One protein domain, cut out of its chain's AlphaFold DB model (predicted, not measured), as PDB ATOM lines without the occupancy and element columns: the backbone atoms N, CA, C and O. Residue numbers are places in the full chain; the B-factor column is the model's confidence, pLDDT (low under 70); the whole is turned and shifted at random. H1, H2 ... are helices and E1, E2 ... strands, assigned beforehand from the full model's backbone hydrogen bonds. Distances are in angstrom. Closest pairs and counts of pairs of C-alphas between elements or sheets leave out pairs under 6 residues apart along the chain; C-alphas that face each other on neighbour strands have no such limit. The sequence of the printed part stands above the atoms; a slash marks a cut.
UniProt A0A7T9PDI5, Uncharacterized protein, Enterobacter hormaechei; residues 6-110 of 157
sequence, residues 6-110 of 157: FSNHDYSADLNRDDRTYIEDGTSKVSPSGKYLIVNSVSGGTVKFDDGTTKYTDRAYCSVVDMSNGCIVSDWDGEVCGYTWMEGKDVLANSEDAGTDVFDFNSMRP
ATOM      1  N   PHE A   6     -81.310  65.066  61.148       81.19
ATOM      2  CA  PHE A   6     -82.060  64.060  60.417       81.19
ATOM      3  C   PHE A   6     -82.463  64.647  59.072       81.19
ATOM      4  O   PHE A   6     -83.054  65.721  59.034       81.19
ATOM      5  N   SER A   7     -82.180  63.953  57.977       80.75
ATOM      6  CA  SER A   7     -82.638  64.374  56.655       80.75
ATOM      7  C   SER A   7     -83.130  63.187  55.840       80.75
ATOM      8  O   SER A   7     -82.583  62.089  55.922       80.75
ATOM      9  N   ASN A   8     -84.186  63.420  55.072       76.44
ATOM     10  CA  ASN A   8     -84.656  62.548  54.008       76.44
ATOM     11  C   ASN A   8     -84.812  63.392  52.724       76.44
ATOM     12  O   ASN A   8     -84.438  64.564  52.701       76.44
ATOM     13  N   HIS A   9     -85.332  62.802  51.646       75.06
ATOM     14  CA  HIS A   9     -85.509  63.498  50.364       75.06
ATOM     15  C   HIS A   9     -86.343  64.788  50.476       75.06
ATOM     16  O   HIS A   9     -86.040  65.774  49.810       75.06
ATOM     17  N   ASP A  10     -87.359  64.790  51.334       77.69
ATOM     18  CA  ASP A  10     -88.379  65.837  51.385       77.69
ATOM     19  C   ASP A  10     -88.213  66.781  52.588       77.69
ATOM     20  O   ASP A  10     -88.912  67.790  52.699       77.69
ATOM     21  N   TYR A  11     -87.331  66.445  53.535       78.88
ATOM     22  CA  TYR A  11     -87.324  67.067  54.850       78.88
ATOM     23  C   TYR A  11     -85.968  67.006  55.562       78.88
ATOM     24  O   TYR A  11     -85.225  66.035  55.450       78.88
ATOM     25  N   SER A  12     -85.686  68.029  56.373       84.56
ATOM     26  CA  SER A  12     -84.557  68.058  57.302       84.56
ATOM     27  C   SER A  12     -84.987  68.601  58.669       84.56
ATOM     28  O   SER A  12     -85.697  69.605  58.754       84.56
ATOM     29  N   ALA A  13     -84.557  67.931  59.737       84.56
ATOM     30  CA  ALA A  13     -84.760  68.304  61.130       84.56
ATOM     31  C   ALA A  13     -83.427  68.402  61.860       84.56
ATOM     32  O   ALA A  13     -82.671  67.434  61.934       84.56
ATOM     33  N   ASP A  14     -83.220  69.531  62.530       86.00
ATOM     34  CA  ASP A  14     -82.254  69.604  63.613       86.00
ATOM     35  C   ASP A  14     -82.809  68.851  64.839       86.00
ATOM     36  O   ASP A  14     -83.875  69.192  65.383       86.00
ATOM     37  N   LEU A  15     -82.106  67.784  65.231       85.25
ATOM     38  CA  LEU A  15     -82.420  66.973  66.405       85.25
ATOM     39  C   LEU A  15     -81.574  67.350  67.621       85.25
ATOM     40  O   LEU A  15     -81.777  66.766  68.684       85.25
ATOM     41  N   ASN A  16     -80.653  68.305  67.482       83.19
ATOM     42  CA  ASN A  16     -79.675  68.648  68.496       83.19
ATOM     43  C   ASN A  16     -80.301  69.085  69.805       83.19
ATOM     44  O   ASN A  16     -81.256  69.863  69.851       83.19
ATOM     45  N   ARG A  17     -79.617  68.752  70.896       80.19
ATOM     46  CA  ARG A  17     -79.896  69.266  72.238       80.19
ATOM     47  C   ARG A  17     -78.616  69.824  72.841       80.19
ATOM     48  O   ARG A  17     -77.560  69.229  72.661       80.19
ATOM     49  N   ASP A  18     -78.708  70.983  73.493       77.81
ATOM     50  CA  ASP A  18     -77.533  71.728  73.973       77.81
ATOM     51  C   ASP A  18     -76.690  70.925  74.970       77.81
ATOM     52  O   ASP A  18     -75.474  71.074  75.024       77.81
ATOM     53  N   ASP A  19     -77.335  70.042  75.730       79.12
ATOM     54  CA  ASP A  19     -76.703  69.184  76.720       79.12
ATOM     55  C   ASP A  19     -76.281  67.815  76.167       79.12
ATOM     56  O   ASP A  19     -75.784  67.007  76.938       79.12
ATOM     57  N   ARG A  20     -76.484  67.506  74.874       82.88
ATOM     58  CA  ARG A  20     -76.275  66.152  74.326       82.88
ATOM     59  C   ARG A  20     -75.112  66.057  73.350       82.88
ATOM     60  O   ARG A  20     -74.960  66.864  72.440       82.88
ATOM     61  N   THR A  21     -74.363  64.968  73.490       84.94
ATOM     62  CA  THR A  21     -73.439  64.452  72.480       84.94
ATOM     63  C   THR A  21     -74.009  63.162  71.912       84.94
ATOM     64  O   THR A  21     -74.305  62.239  72.663       84.94
ATOM     65  N   TYR A  22     -74.184  63.094  70.599       82.19
ATOM     66  CA  TYR A  22     -74.741  61.918  69.937       82.19
ATOM     67  C   TYR A  22     -73.645  60.922  69.584       82.19
ATOM     68  O   TYR A  22     -72.539  61.319  69.217       82.19
ATOM     69  N   ILE A  23     -73.970  59.641  69.716       76.31
ATOM     70  CA  ILE A  23     -73.057  58.541  69.424       76.31
ATOM     71  C   ILE A  23     -73.476  57.946  68.083       76.31
ATOM     72  O   ILE A  23     -74.596  57.460  67.939       76.31
ATOM     73  N   GLU A  24     -72.573  58.011  67.109       69.38
ATOM     74  CA  GLU A  24     -72.651  57.251  65.866       69.38
ATOM     75  C   GLU A  24     -71.602  56.147  65.985       69.38
ATOM     76  O   GLU A  24     -70.400  56.395  65.952       69.38
ATOM     77  N   ASP A  25     -72.068  54.943  66.287       66.62
ATOM     78  CA  ASP A  25     -71.262  53.729  66.420       66.62
ATOM     79  C   ASP A  25     -71.803  52.610  65.512       66.62
ATOM     80  O   ASP A  25     -71.479  51.436  65.686       66.62
ATOM     81  N   GLY A  26     -72.676  52.965  64.560       63.56
ATOM     82  CA  GLY A  26     -73.406  52.022  63.716       63.56
ATOM     83  C   GLY A  26     -74.493  51.216  64.440       63.56
ATOM     84  O   GLY A  26     -75.121  50.366  63.812       63.56
ATOM     85  N   THR A  27     -74.758  51.459  65.732       64.94
ATOM     86  CA  THR A  27     -75.778  50.716  66.499       64.94
ATOM     87  C   THR A  27     -77.186  51.287  66.362       64.94
ATOM     88  O   THR A  27     -78.124  50.714  66.918       64.94
ATOM     89  N   SER A  28     -77.375  52.389  65.626       67.88
ATOM     90  CA  SER A  28     -78.699  52.963  65.384       67.88
ATOM     91  C   SER A  28     -79.605  51.959  64.673       67.88
ATOM     92  O   SER A  28     -79.419  51.633  63.501       67.88
ATOM     93  N   LYS A  29     -80.612  51.459  65.395       82.38
ATOM     94  CA  LYS A  29     -81.511  50.415  64.898       82.38
ATOM     95  C   LYS A  29     -82.723  51.043  64.229       82.38
ATOM     96  O   LYS A  29     -83.510  51.731  64.885       82.38
ATOM     97  N   VAL A  30     -82.893  50.772  62.941       89.62
ATOM     98  CA  VAL A  30     -84.122  51.083  62.201       89.62
ATOM     99  C   VAL A  30     -85.200  50.071  62.589       89.62
ATOM    100  O   VAL A  30     -84.913  48.883  62.732       89.62
ATOM    101  N   SER A  31     -86.428  50.542  62.794       92.19
ATOM    102  CA  SER A  31     -87.556  49.674  63.126       92.19
ATOM    103  C   SER A  31     -87.933  48.767  61.947       92.19
ATOM    104  O   SER A  31     -87.657  49.122  60.800       92.19
ATOM    105  N   PRO A  32     -88.595  47.619  62.173       91.62
ATOM    106  CA  PRO A  32     -88.981  46.703  61.097       91.62
ATOM    107  C   PRO A  32     -89.825  47.348  59.993       91.62
ATOM    108  O   PRO A  32     -89.687  46.983  58.829       91.62
ATOM    109  N   SER A  33     -90.670  48.331  60.323       93.12
ATOM    110  CA  SER A  33     -91.428  49.080  59.310       93.12
ATOM    111  C   SER A  33     -90.600  50.104  58.531       93.12
ATOM    112  O   SER A  33     -91.088  50.669  57.553       93.12
ATOM    113  N   GLY A  34     -89.384  50.412  58.986       91.44
ATOM    114  CA  GLY A  34     -88.590  51.521  58.478       91.44
ATOM    115  C   GLY A  34     -89.134  52.896  58.866       91.44
ATOM    116  O   GLY A  34     -88.743  53.887  58.262       91.44
ATOM    117  N   LYS A  35     -90.052  52.997  59.833       92.94
ATOM    118  CA  LYS A  35     -90.634  54.283  60.245       92.94
ATOM    119  C   LYS A  35     -89.864  54.955  61.375       92.94
ATOM    120  O   LYS A  35     -89.884  56.182  61.467       92.94
ATOM    121  N   TYR A  36     -89.205  54.181  62.233       93.38
ATOM    122  CA  TYR A  36     -88.560  54.709  63.429       93.38
ATOM    123  C   TYR A  36     -87.067  54.390  63.474       93.38
ATOM    124  O   TYR A  36     -86.624  53.364  62.963       93.38
ATOM    125  N   LEU A  37     -86.302  55.269  64.116       91.06
ATOM    126  CA  LEU A  37     -84.870  55.118  64.351       91.06
ATOM    127  C   LEU A  37     -84.558  55.328  65.829       91.06
ATOM    128  O   LEU A  37     -85.014  56.311  66.413       91.06
ATOM    129  N   ILE A  38     -83.754  54.444  66.415       89.31
ATOM    130  CA  ILE A  38     -83.175  54.672  67.744       89.31
ATOM    131  C   ILE A  38     -81.864  55.446  67.588       89.31
ATOM    132  O   ILE A  38     -80.964  55.017  66.865       89.31
ATOM    133  N   VAL A  39     -81.762  56.575  68.283       87.94
ATOM    134  CA  VAL A  39     -80.580  57.438  68.313       87.94
ATOM    135  C   VAL A  39     -80.065  57.536  69.744       87.94
ATOM    136  O   VAL A  39     -80.779  57.993  70.640       87.94
ATOM    137  N   ASN A  40     -78.807  57.152  69.940       86.88
ATOM    138  CA  ASN A  40     -78.147  57.176  71.239       86.88
ATOM    139  C   ASN A  40     -77.417  58.509  71.442       86.88
ATOM    140  O   ASN A  40     -76.806  59.069  70.529       86.88
ATOM    141  N   SER A  41     -77.483  59.041  72.657       86.56
ATOM    142  CA  SER A  41     -76.781  60.261  73.048       86.56
ATOM    143  C   SER A  41     -76.362  60.209  74.510       86.56
ATOM    144  O   SER A  41     -76.876  59.415  75.290       86.56
ATOM    145  N   VAL A  42     -75.436  61.070  74.900       86.69
ATOM    146  CA  VAL A  42     -74.974  61.216  76.277       86.69
ATOM    147  C   VAL A  42     -75.096  62.679  76.672       86.69
ATOM    148  O   VAL A  42     -74.660  63.560  75.930       86.69
ATOM    149  N   SER A  43     -75.697  62.934  77.833       86.69
ATOM    150  CA  SER A  43     -75.625  64.228  78.508       86.69
ATOM    151  C   SER A  43     -74.504  64.190  79.526       86.69
ATOM    152  O   SER A  43     -74.501  63.305  80.375       86.69
ATOM    153  N   GLY A  44     -73.545  65.103  79.428       82.62
ATOM    154  CA  GLY A  44     -72.356  65.124  80.275       82.62
ATOM    155  C   GLY A  44     -72.111  66.504  80.861       82.62
ATOM    156  O   GLY A  44     -72.228  67.509  80.161       82.62
ATOM    157  N   GLY A  45     -71.759  66.568  82.142       80.44
ATOM    158  CA  GLY A  45     -71.491  67.827  82.828       80.44
ATOM    159  C   GLY A  45     -70.633  67.658  84.074       80.44
ATOM    160  O   GLY A  45     -70.479  66.568  84.618       80.44
ATOM    161  N   THR A  46     -70.056  68.761  84.545       83.00
ATOM    162  CA  THR A  46     -69.267  68.777  85.780       83.00
ATOM    163  C   THR A  46     -70.098  69.341  86.926       83.00
ATOM    164  O   THR A  46     -70.547  70.484  86.866       83.00
ATOM    165  N   VAL A  47     -70.260  68.561  87.993       82.62
ATOM    166  CA  VAL A  47     -70.866  69.002  89.253       82.62
ATOM    167  C   VAL A  47     -69.757  69.481  90.188       82.62
ATOM    168  O   VAL A  47     -68.786  68.758  90.415       82.62
ATOM    169  N   LYS A  48     -69.894  70.705  90.707       86.00
ATOM    170  CA  LYS A  48     -69.077  71.233  91.809       86.00
ATOM    171  C   LYS A  48     -69.788  70.955  93.125       86.00
ATOM    172  O   LYS A  48     -70.947  71.332  93.264       86.00
ATOM    173  N   PHE A  49     -69.093  70.319  94.057       86.00
ATOM    174  CA  PHE A  49     -69.577  70.101  95.414       86.00
ATOM    175  C   PHE A  49     -69.098  71.223  96.337       86.00
ATOM    176  O   PHE A  49     -68.128  71.924  96.039       86.00
ATOM    177  N   ASP A  50     -69.784  71.383  97.467       86.69
ATOM    178  CA  ASP A  50     -69.512  72.444  98.446       86.69
ATOM    179  C   ASP A  50     -68.114  72.333  99.082       86.69
ATOM    180  O   ASP A  50     -67.578  73.318  99.585       86.69
ATOM    181  N   ASP A  51     -67.490  71.154  99.011       89.88
ATOM    182  CA  ASP A  51     -66.109  70.898  99.440       89.88
ATOM    183  C   ASP A  51     -65.049  71.336  98.406       89.88
ATOM    184  O   ASP A  51     -63.851  71.126  98.602       89.88
ATOM    185  N   GLY A  52     -65.474  71.947  97.295       85.56
ATOM    186  CA  GLY A  52     -64.610  72.393  96.206       85.56
ATOM    187  C   GLY A  52     -64.219  71.290  95.221       85.56
ATOM    188  O   GLY A  52     -63.566  71.584  94.214       85.56
ATOM    189  N   THR A  53     -64.629  70.038  95.451       89.25
ATOM    190  CA  THR A  53     -64.383  68.951  94.505       89.25
ATOM    191  C   THR A  53     -65.269  69.094  93.270       89.25
ATOM    192  O   THR A  53     -66.391  69.603  93.303       89.25
ATOM    193  N   THR A  54     -64.732  68.666  92.130       87.69
ATOM    194  CA  THR A  54     -65.456  68.610  90.858       87.69
ATOM    195  C   THR A  54     -65.554  67.165  90.412       87.69
ATOM    196  O   THR A  54     -64.548  66.463  90.363       87.69
ATOM    197  N   LYS A  55     -66.758  66.722  90.051       88.06
ATOM    198  CA  LYS A  55     -66.984  65.395  89.478       88.06
ATOM    199  C   LYS A  55     -67.662  65.537  88.130       88.06
ATOM    200  O   LYS A  55     -68.690  66.202  88.017       88.06
ATOM    201  N   TYR A  56     -67.091  64.907  87.112       84.06
ATOM    202  CA  TYR A  56     -67.789  64.726  85.850       84.06
ATOM    203  C   TYR A  56     -68.854  63.640  86.022       84.06
ATOM    204  O   TYR A  56     -68.579  62.578  86.581       84.06
ATOM    205  N   THR A  57     -70.069  63.935  85.585       83.00
ATOM    206  CA  THR A  57     -71.179  62.992  85.527       83.00
ATOM    207  C   THR A  57     -71.693  62.957  84.104       83.00
ATOM    208  O   THR A  57     -71.833  63.999  83.463       83.00
ATOM    209  N   ASP A  58     -72.004  61.764  83.627       85.38
ATOM    210  CA  ASP A  58     -72.703  61.570  82.374       85.38
ATOM    211  C   ASP A  58     -73.970  60.735  82.578       85.38
ATOM    212  O   ASP A  58     -74.178  60.089  83.607       85.38
ATOM    213  N   ARG A  59     -74.881  60.848  81.616       86.50
ATOM    214  CA  ARG A  59     -76.120  60.085  81.552       86.50
ATOM    215  C   ARG A  59     -76.391  59.730  80.102       86.50
ATOM    216  O   ARG A  59     -76.494  60.619  79.257       86.50
ATOM    217  N   ALA A  60     -76.489  58.437  79.823       86.50
ATOM    218  CA  ALA A  60     -76.860  57.936  78.508       86.50
ATOM    219  C   ALA A  60     -78.362  58.099  78.277       86.50
ATOM    220  O   ALA A  60     -79.163  57.939  79.202       86.50
ATOM    221  N   TYR A  61     -78.711  58.392  77.032       88.50
ATOM    222  CA  TYR A  61     -80.065  58.587  76.565       88.50
ATOM    223  C   TYR A  61     -80.315  57.927  75.218       88.50
ATOM    224  O   TYR A  61     -79.455  57.947  74.337       88.50
ATOM    225  N   CYS A  62     -81.543  57.455  75.033       88.50
ATOM    226  CA  CYS A  62     -82.016  56.829  73.813       88.50
ATOM    227  C   CYS A  62     -83.296  57.504  73.341       88.50
ATOM    228  O   CYS A  62     -84.320  57.541  74.031       88.50
ATOM    229  N   SER A  63     -83.203  58.082  72.150       90.62
ATOM    230  CA  SER A  63     -84.282  58.793  71.488       90.62
ATOM    231  C   SER A  63     -84.869  57.937  70.373       90.62
ATOM    232  O   SER A  63     -84.128  57.435  69.533       90.62
ATOM    233  N   VAL A  64     -86.196  57.808  70.321       92.38
ATOM    234  CA  VAL A  64     -86.895  57.199  69.179       92.38
ATOM    235  C   VAL A  64     -87.366  58.313  68.256       92.38
ATOM    236  O   VAL A  64     -88.139  59.177  68.669       92.38
ATOM    237  N   VAL A  65     -86.906  58.297  67.010       92.31
ATOM    238  CA  VAL A  65     -87.185  59.321  66.001       92.31
ATOM    239  C   VAL A  65     -88.128  58.763  64.941       92.31
ATOM    240  O   VAL A  65     -87.845  57.725  64.356       92.31
ATOM    241  N   ASP A  66     -89.234  59.452  64.669       93.62
ATOM    242  CA  ASP A  66     -90.095  59.194  63.511       93.62
ATOM    243  C   ASP A  66     -89.423  59.754  62.251       93.62
ATOM    244  O   ASP A  66     -89.304  60.969  62.069       93.62
ATOM    245  N   MET A  67     -88.986  58.861  61.368       90.81
ATOM    246  CA  MET A  67     -88.216  59.204  60.173       90.81
ATOM    247  C   MET A  67     -89.053  59.891  59.083       90.81
ATOM    248  O   MET A  67     -88.503  60.431  58.123       90.81
ATOM    249  N   SER A  68     -90.382  59.935  59.221       90.62
ATOM    250  CA  SER A  68     -91.227  60.680  58.280       90.62
ATOM    251  C   SER A  68     -91.111  62.196  58.451       90.62
ATOM    252  O   SER A  68     -91.361  62.944  57.507       90.62
ATOM    253  N   ASN A  69     -90.775  62.669  59.655       90.31
ATOM    254  CA  ASN A  69     -90.852  64.091  59.997       90.31
ATOM    255  C   ASN A  69     -89.839  64.561  61.052       90.31
ATOM    256  O   ASN A  69     -89.921  65.709  61.483       90.31
ATOM    257  N   GLY A  70     -88.916  63.706  61.503       90.50
ATOM    258  CA  GLY A  70     -87.902  64.056  62.501       90.50
ATOM    259  C   GLY A  70     -88.458  64.337  63.904       90.50
ATOM    260  O   GLY A  70     -87.808  65.014  64.701       90.50
ATOM    261  N   CYS A  71     -89.668  63.878  64.227       93.19
ATOM    262  CA  CYS A  71     -90.197  63.932  65.588       93.19
ATOM    263  C   CYS A  71     -89.415  62.968  66.485       93.19
ATOM    264  O   CYS A  71     -89.443  61.759  66.266       93.19
ATOM    265  N   ILE A  72     -88.791  63.485  67.540       93.31
ATOM    266  CA  ILE A  72     -88.343  62.685  68.679       93.31
ATOM    267  C   ILE A  72     -89.603  62.297  69.461       93.31
ATOM    268  O   ILE A  72     -90.166  63.111  70.199       93.31
ATOM    269  N   VAL A  73     -90.071  61.071  69.227       94.50
ATOM    270  CA  VAL A  73     -91.288  60.481  69.800       94.50
ATOM    271  C   VAL A  73     -91.103  60.203  71.287       94.50
ATOM    272  O   VAL A  73     -92.025  60.399  72.072       94.50
ATOM    273  N   SER A  74     -89.905  59.793  71.683       91.94
ATOM    274  CA  SER A  74     -89.541  59.569  73.078       91.94
ATOM    275  C   SER A  74     -88.050  59.823  73.279       91.94
ATOM    276  O   SER A  74     -87.276  59.565  72.363       91.94
ATOM    277  N   ASP A  75     -87.649  60.284  74.463       89.56
ATOM    278  CA  ASP A  75     -86.251  60.518  74.861       89.56
ATOM    279  C   ASP A  75     -86.096  60.048  76.311       89.56
ATOM    280  O   ASP A  75     -86.629  60.680  77.226       89.56
ATOM    281  N   TRP A  76     -85.424  58.914  76.502       84.69
ATOM    282  CA  TRP A  76     -85.274  58.245  77.798       84.69
ATOM    283  C   TRP A  76     -83.830  58.150  78.203       84.69
ATOM    284  O   TRP A  76     -82.964  58.111  77.340       84.69
ATOM    285  N   ASP A  77     -83.587  58.047  79.501       83.25
ATOM    286  CA  ASP A  77     -82.277  57.719  80.040       83.25
ATOM    287  C   ASP A  77     -82.177  56.260  80.503       83.25
ATOM    288  O   ASP A  77     -83.182  55.593  80.748       83.25
ATOM    289  N   GLY A  78     -80.942  55.776  80.650       72.19
ATOM    290  CA  GLY A  78     -80.652  54.554  81.406       72.19
ATOM    291  C   GLY A  78     -81.139  53.249  80.759       72.19
ATOM    292  O   GLY A  78     -80.852  52.990  79.594       72.19
ATOM    293  N   GLU A  79     -81.821  52.403  81.546       66.12
ATOM    294  CA  GLU A  79     -82.126  50.983  81.256       66.12
ATOM    295  C   GLU A  79     -82.854  50.739  79.927       66.12
ATOM    296  O   GLU A  79     -82.626  49.721  79.273       66.12
ATOM    297  N   VAL A  80     -83.689  51.685  79.484       69.00
ATOM    298  CA  VAL A  80     -84.479  51.550  78.246       69.00
ATOM    299  C   VAL A  80     -83.589  51.565  76.998       69.00
ATOM    300  O   VAL A  80     -83.965  51.033  75.958       69.00
ATOM    301  N   CYS A  81     -82.362  52.085  77.100       77.31
ATOM    302  CA  CYS A  81     -81.366  51.987  76.036       77.31
ATOM    303  C   CYS A  81     -80.957  50.549  75.688       77.31
ATOM    304  O   CYS A  81     -80.429  50.314  74.604       77.31
ATOM    305  N   GLY A  82     -81.198  49.584  76.583       79.19
ATOM    306  CA  GLY A  82     -80.982  48.164  76.305       79.19
ATOM    307  C   GLY A  82     -82.063  47.532  75.424       79.19
ATOM    308  O   GLY A  82     -81.888  46.404  74.970       79.19
ATOM    309  N   TYR A  83     -83.174  48.230  75.177       86.44
ATOM    310  CA  TYR A  83     -84.305  47.674  74.449       86.44
ATOM    311  C   TYR A  83     -84.022  47.671  72.945       86.44
ATOM    312  O   TYR A  83     -83.354  48.551  72.396       86.44
ATOM    313  N   THR A  84     -84.550  46.670  72.254       87.56
ATOM    314  CA  THR A  84     -84.416  46.509  70.807       87.56
ATOM    315  C   THR A  84     -85.778  46.302  70.167       87.56
ATOM    316  O   THR A  84     -86.754  45.976  70.844       87.56
ATOM    317  N   TRP A  85     -85.855  46.516  68.855       89.81
ATOM    318  CA  TRP A  85     -87.054  46.198  68.092       89.81
ATOM    319  C   TRP A  85     -87.335  44.700  68.149       89.81
ATOM    320  O   TRP A  85     -86.434  43.906  67.885       89.81
ATOM    321  N   MET A  86     -88.577  44.336  68.448       88.25
ATOM    322  CA  MET A  86     -89.048  42.966  68.278       88.25
ATOM    323  C   MET A  86     -89.113  42.597  66.794       88.25
ATOM    324  O   MET A  86     -89.444  43.434  65.947       88.25
ATOM    325  N   GLU A  87     -88.881  41.324  66.479       86.25
ATOM    326  CA  GLU A  87     -88.973  40.827  65.108       86.25
ATOM    327  C   GLU A  87     -90.331  41.173  64.462       86.25
ATOM    328  O   GLU A  87     -91.413  40.895  64.993       86.25
ATOM    329  N   GLY A  88     -90.271  41.843  63.305       86.94
ATOM    330  CA  GLY A  88     -91.441  42.208  62.500       86.94
ATOM    331  C   GLY A  88     -92.390  43.241  63.122       86.94
ATOM    332  O   GLY A  88     -93.454  43.490  62.551       86.94
ATOM    333  N   LYS A  89     -92.054  43.847  64.271       89.00
ATOM    334  CA  LYS A  89     -92.929  44.786  64.991       89.00
ATOM    335  C   LYS A  89     -92.185  46.054  65.405       89.00
ATOM    336  O   LYS A  89     -91.101  46.000  65.974       89.00
ATOM    337  N   ASP A  90     -92.828  47.208  65.231       90.94
ATOM    338  CA  ASP A  90     -92.353  48.489  65.773       90.94
ATOM    339  C   ASP A  90     -92.644  48.587  67.278       90.94
ATOM    340  O   ASP A  90     -93.413  49.431  67.738       90.94
ATOM    341  N   VAL A  91     -92.075  47.666  68.046       89.44
ATOM    342  CA  VAL A  91     -92.243  47.579  69.492       89.44
ATOM    343  C   VAL A  91     -90.881  47.323  70.113       89.44
ATOM    344  O   VAL A  91     -90.137  46.474  69.627       89.44
ATOM    345  N   LEU A  92     -90.558  48.076  71.162       89.44
ATOM    346  CA  LEU A  92     -89.301  47.944  71.888       89.44
ATOM    347  C   LEU A  92     -89.476  46.972  73.054       89.44
ATOM    348  O   LEU A  92     -90.440  47.090  73.805       89.44
ATOM    349  N   ALA A  93     -88.542  46.044  73.216       88.38
ATOM    350  CA  ALA A  93     -88.515  45.083  74.315       88.38
ATOM    351  C   ALA A  93     -87.071  44.831  74.773       88.38
ATOM    352  O   ALA A  93     -86.133  45.028  73.996       88.38
ATOM    353  N   ASN A  94     -86.881  44.404  76.021       84.56
ATOM    354  CA  ASN A  94     -85.561  44.039  76.554       84.56
ATOM    355  C   ASN A  94     -85.111  42.615  76.167       84.56
ATOM    356  O   ASN A  94     -83.920  42.322  76.252       84.56
ATOM    357  N   SER A  95     -86.018  41.748  75.708       80.06
ATOM    358  CA  SER A  95     -85.696  40.480  75.035       80.06
ATOM    359  C   SER A  95     -86.786  40.094  74.024       80.06
ATOM    360  O   SER A  95     -87.765  40.818  73.863       80.06
ATOM    361  N   GLU A  96     -86.625  38.968  73.322       74.94
ATOM    362  CA  GLU A  96     -87.663  38.402  72.438       74.94
ATOM    363  C   GLU A  96     -88.540  37.344  73.140       74.94
ATOM    364  O   GLU A  96     -89.427  36.751  72.523       74.94
ATOM    365  N   ASP A  97     -88.317  37.100  74.434       79.25
ATOM    366  CA  ASP A  97     -89.008  36.050  75.182       79.25
ATOM    367  C   ASP A  97     -90.480  36.391  75.457       79.25
ATOM    368  O   ASP A  97     -90.878  37.544  75.649       79.25
ATOM    369  N   ALA A  98     -91.319  35.357  75.546       66.12
ATOM    370  CA  ALA A  98     -92.715  35.529  75.928       66.12
ATOM    371  C   ALA A  98     -92.831  36.050  77.375       66.12
ATOM    372  O   ALA A  98     -92.346  35.415  78.308       66.12
ATOM    373  N   GLY A  99     -93.523  37.180  77.562       68.81
ATOM    374  CA  GLY A  99     -93.725  37.811  78.878       68.81
ATOM    375  C   GLY A  99     -92.662  38.842  79.269       68.81
ATOM    376  O   GLY A  99     -92.663  39.298  80.407       68.81
ATOM    377  N   THR A 100     -91.781  39.197  78.336       79.31
ATOM    378  CA  THR A 100     -90.771  40.246  78.492       79.31
ATOM    379  C   THR A 100     -91.390  41.648  78.598       79.31
ATOM    380  O   THR A 100     -92.510  41.882  78.124       79.31
ATOM    381  N   ASP A 101     -90.665  42.585  79.209       82.69
ATOM    382  CA  ASP A 101     -91.153  43.950  79.397       82.69
ATOM    383  C   ASP A 101     -91.119  44.703  78.067       82.69
ATOM    384  O   ASP A 101     -90.088  44.838  77.402       82.69
ATOM    385  N   VAL A 102     -92.284  45.211  77.674       86.75
ATOM    386  CA  VAL A 102     -92.459  45.979  76.446       86.75
ATOM    387  C   VAL A 102     -92.503  47.462  76.766       86.75
ATOM    388  O   VAL A 102     -93.209  47.915  77.667       86.75
ATOM    389  N   PHE A 103     -91.795  48.236  75.957       86.50
ATOM    390  CA  PHE A 103     -91.741  49.674  76.063       86.50
ATOM    391  C   PHE A 103     -92.612  50.359  74.994       86.50
ATOM    392  O   PHE A 103     -92.288  50.377  73.802       86.50
ATOM    393  N   ASP A 104     -93.726  50.964  75.428       87.31
ATOM    394  CA  ASP A 104     -94.591  51.787  74.570       87.31
ATOM    395  C   ASP A 104     -94.034  53.211  74.428       87.31
ATOM    396  O   ASP A 104     -94.473  54.164  75.082       87.31
ATOM    397  N   PHE A 105     -93.072  53.362  73.519       90.62
ATOM    398  CA  PHE A 105     -92.495  54.659  73.175       90.62
ATOM    399  C   PHE A 105     -93.516  55.647  72.588       90.62
ATOM    400  O   PHE A 105     -93.342  56.858  72.722       90.62
ATOM    401  N   ASN A 106     -94.597  55.176  71.957       90.88
ATOM    402  CA  ASN A 106     -95.593  56.056  71.342       90.88
ATOM    403  C   ASN A 106     -96.488  56.738  72.384       90.88
ATOM    404  O   ASN A 106     -96.938  57.862  72.148       90.88
ATOM    405  N   SER A 107     -96.709  56.123  73.552       89.12
ATOM    406  CA  SER A 107     -97.420  56.766  74.675       89.12
ATOM    407  C   SER A 107     -96.799  58.112  75.082       89.12
ATOM    408  O   SER A 107     -97.505  59.053  75.479       89.12
ATOM    409  N   MET A 108     -95.479  58.210  74.905       89.06
ATOM    410  CA  MET A 108     -94.645  59.365  75.198       89.06
ATOM    411  C   MET A 108     -94.635  60.444  74.128       89.06
ATOM    412  O   MET A 108     -94.105  61.528  74.389       89.06
ATOM    413  N   ARG A 109     -95.240  60.184  72.961       92.94
ATOM    414  CA  ARG A 109     -95.243  61.132  71.850       92.94
ATOM    415  C   ARG A 109     -95.648  62.523  72.347       92.94
ATOM    416  O   ARG A 109     -96.743  62.657  72.918       92.94
ATOM    417  N   PRO A 110     -94.795  63.549  72.144       91.75
ATOM    418  CA  PRO A 110     -95.091  64.898  72.588       91.75
ATOM    419  C   PRO A 110     -96.436  65.366  72.041       91.75
ATOM    420  O   PRO A 110     -96.732  65.177  70.864       91.75
TER     421      PRO A 110
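AT A GLANCE: This is residues 6 to 110 of the 157 residues of an uncharacterized protein of Enterobacter hormaechei (UniProt A0A7T9PDI5). A long two-stranded hairpin, E3 and E4, runs through a strongly twisted sheet of four strands and reaches out at one end as an arm, residues 44 to 58, past the short edge strands E2 and E5. The short helices H1 and H2 are on the same face of the sheet, H1 over E4 and H2 beside the strands near E5, the long stretch of residues 83 to 104 loops away between them, and E1 with residues 6 to 7 makes a small paired turn apart from E3 and E4. The printed part has 105 residues, with five named strands and then two named helices along the chain, E1 E2 E3 E4 E5 H1 H2; the sheet's order is E2 E3 E4 E5, all antiparallel. The class is mostly strand, with under half of the residues in named elements. The whole is only just loose, close to compact, with a radius of gyration of the C-alphas of 16.0 A, and it spans 53 by 40 by 27 A.

IN THESE COORDINATES: E3, residues 36 to 48, is 38.2 A long and begins with C-alpha 36 at (-88.560, 54.709, 63.429). E4, residues 54 to 66, is 38.0 A long, and E5, residues 71 to 77, is 17.6 A. E2 is residues 20 to 23, 9.6 A, and E1 is residues 12 to 14, 6.9 A, with C-alpha 12 at (-84.557, 68.058, 57.302). H1 is residues 78 to 82, 8.2 A, and H2 is residues 105 to 108, 5.6 A, ending with C-alpha 108 at (-94.645, 59.365, 75.198).

HOW THE PARTS SIT: E2 E3 E4 E5 form a meander, each strand the antiparallel neighbour of the one before. In the hairpin of E3 and E4, directions 163 degrees apart, C-alphas 44 and 58 face each other at 4.1 A, and N 61 and O 41 are 2.7 A apart, within hydrogen-bond range. In the hairpin of E2 and E3, N 21 and O 42 are 2.8 A apart; in that of E4 and E5, N 62 and O 76 are 2.8 A apart. H1 and H2 are on the same face of the sheet. H1 is over E4 at a height over the sheet of 8.1 A, its closest C-alphas to E4 being those of Cys 81 and Cys 62, 5.4 A. H2 has a height over the sheet of 6.2 A and is over none of the strands, but only just, with 2 of its 4 C-alphas falling on E5; the closest C-alphas of E5 and H2 are those of Ser 74 and Met 108, 5.5 A. In H1, 0 of 1 O i to N i+4 pairs and 2 of 2 O i to N i+3 pairs are within hydrogen-bond range; H2 is too short for an O i to N i+4 pair. E1 pairs with no named strand, residues 6 to 7 pairing antiparallel with its residues 12 to 13; it is only just apart from E5, at 8.3 A.

THE WHOLE: The C-alphas of His 9 and Asp 51, the two farthest apart, are 53.3 A apart. The printed part has no cut. The links E2 to E3, 12 residues, and H1 to H2, 22 residues, are long; in the latter, residues 92 to 93 pair antiparallel with residues 84 to 85 and with residues 102 to 103. The mean pLDDT of the printed part is 84.6, with residues 24 to 28, 79 to 80 and 98 to 99 under 70.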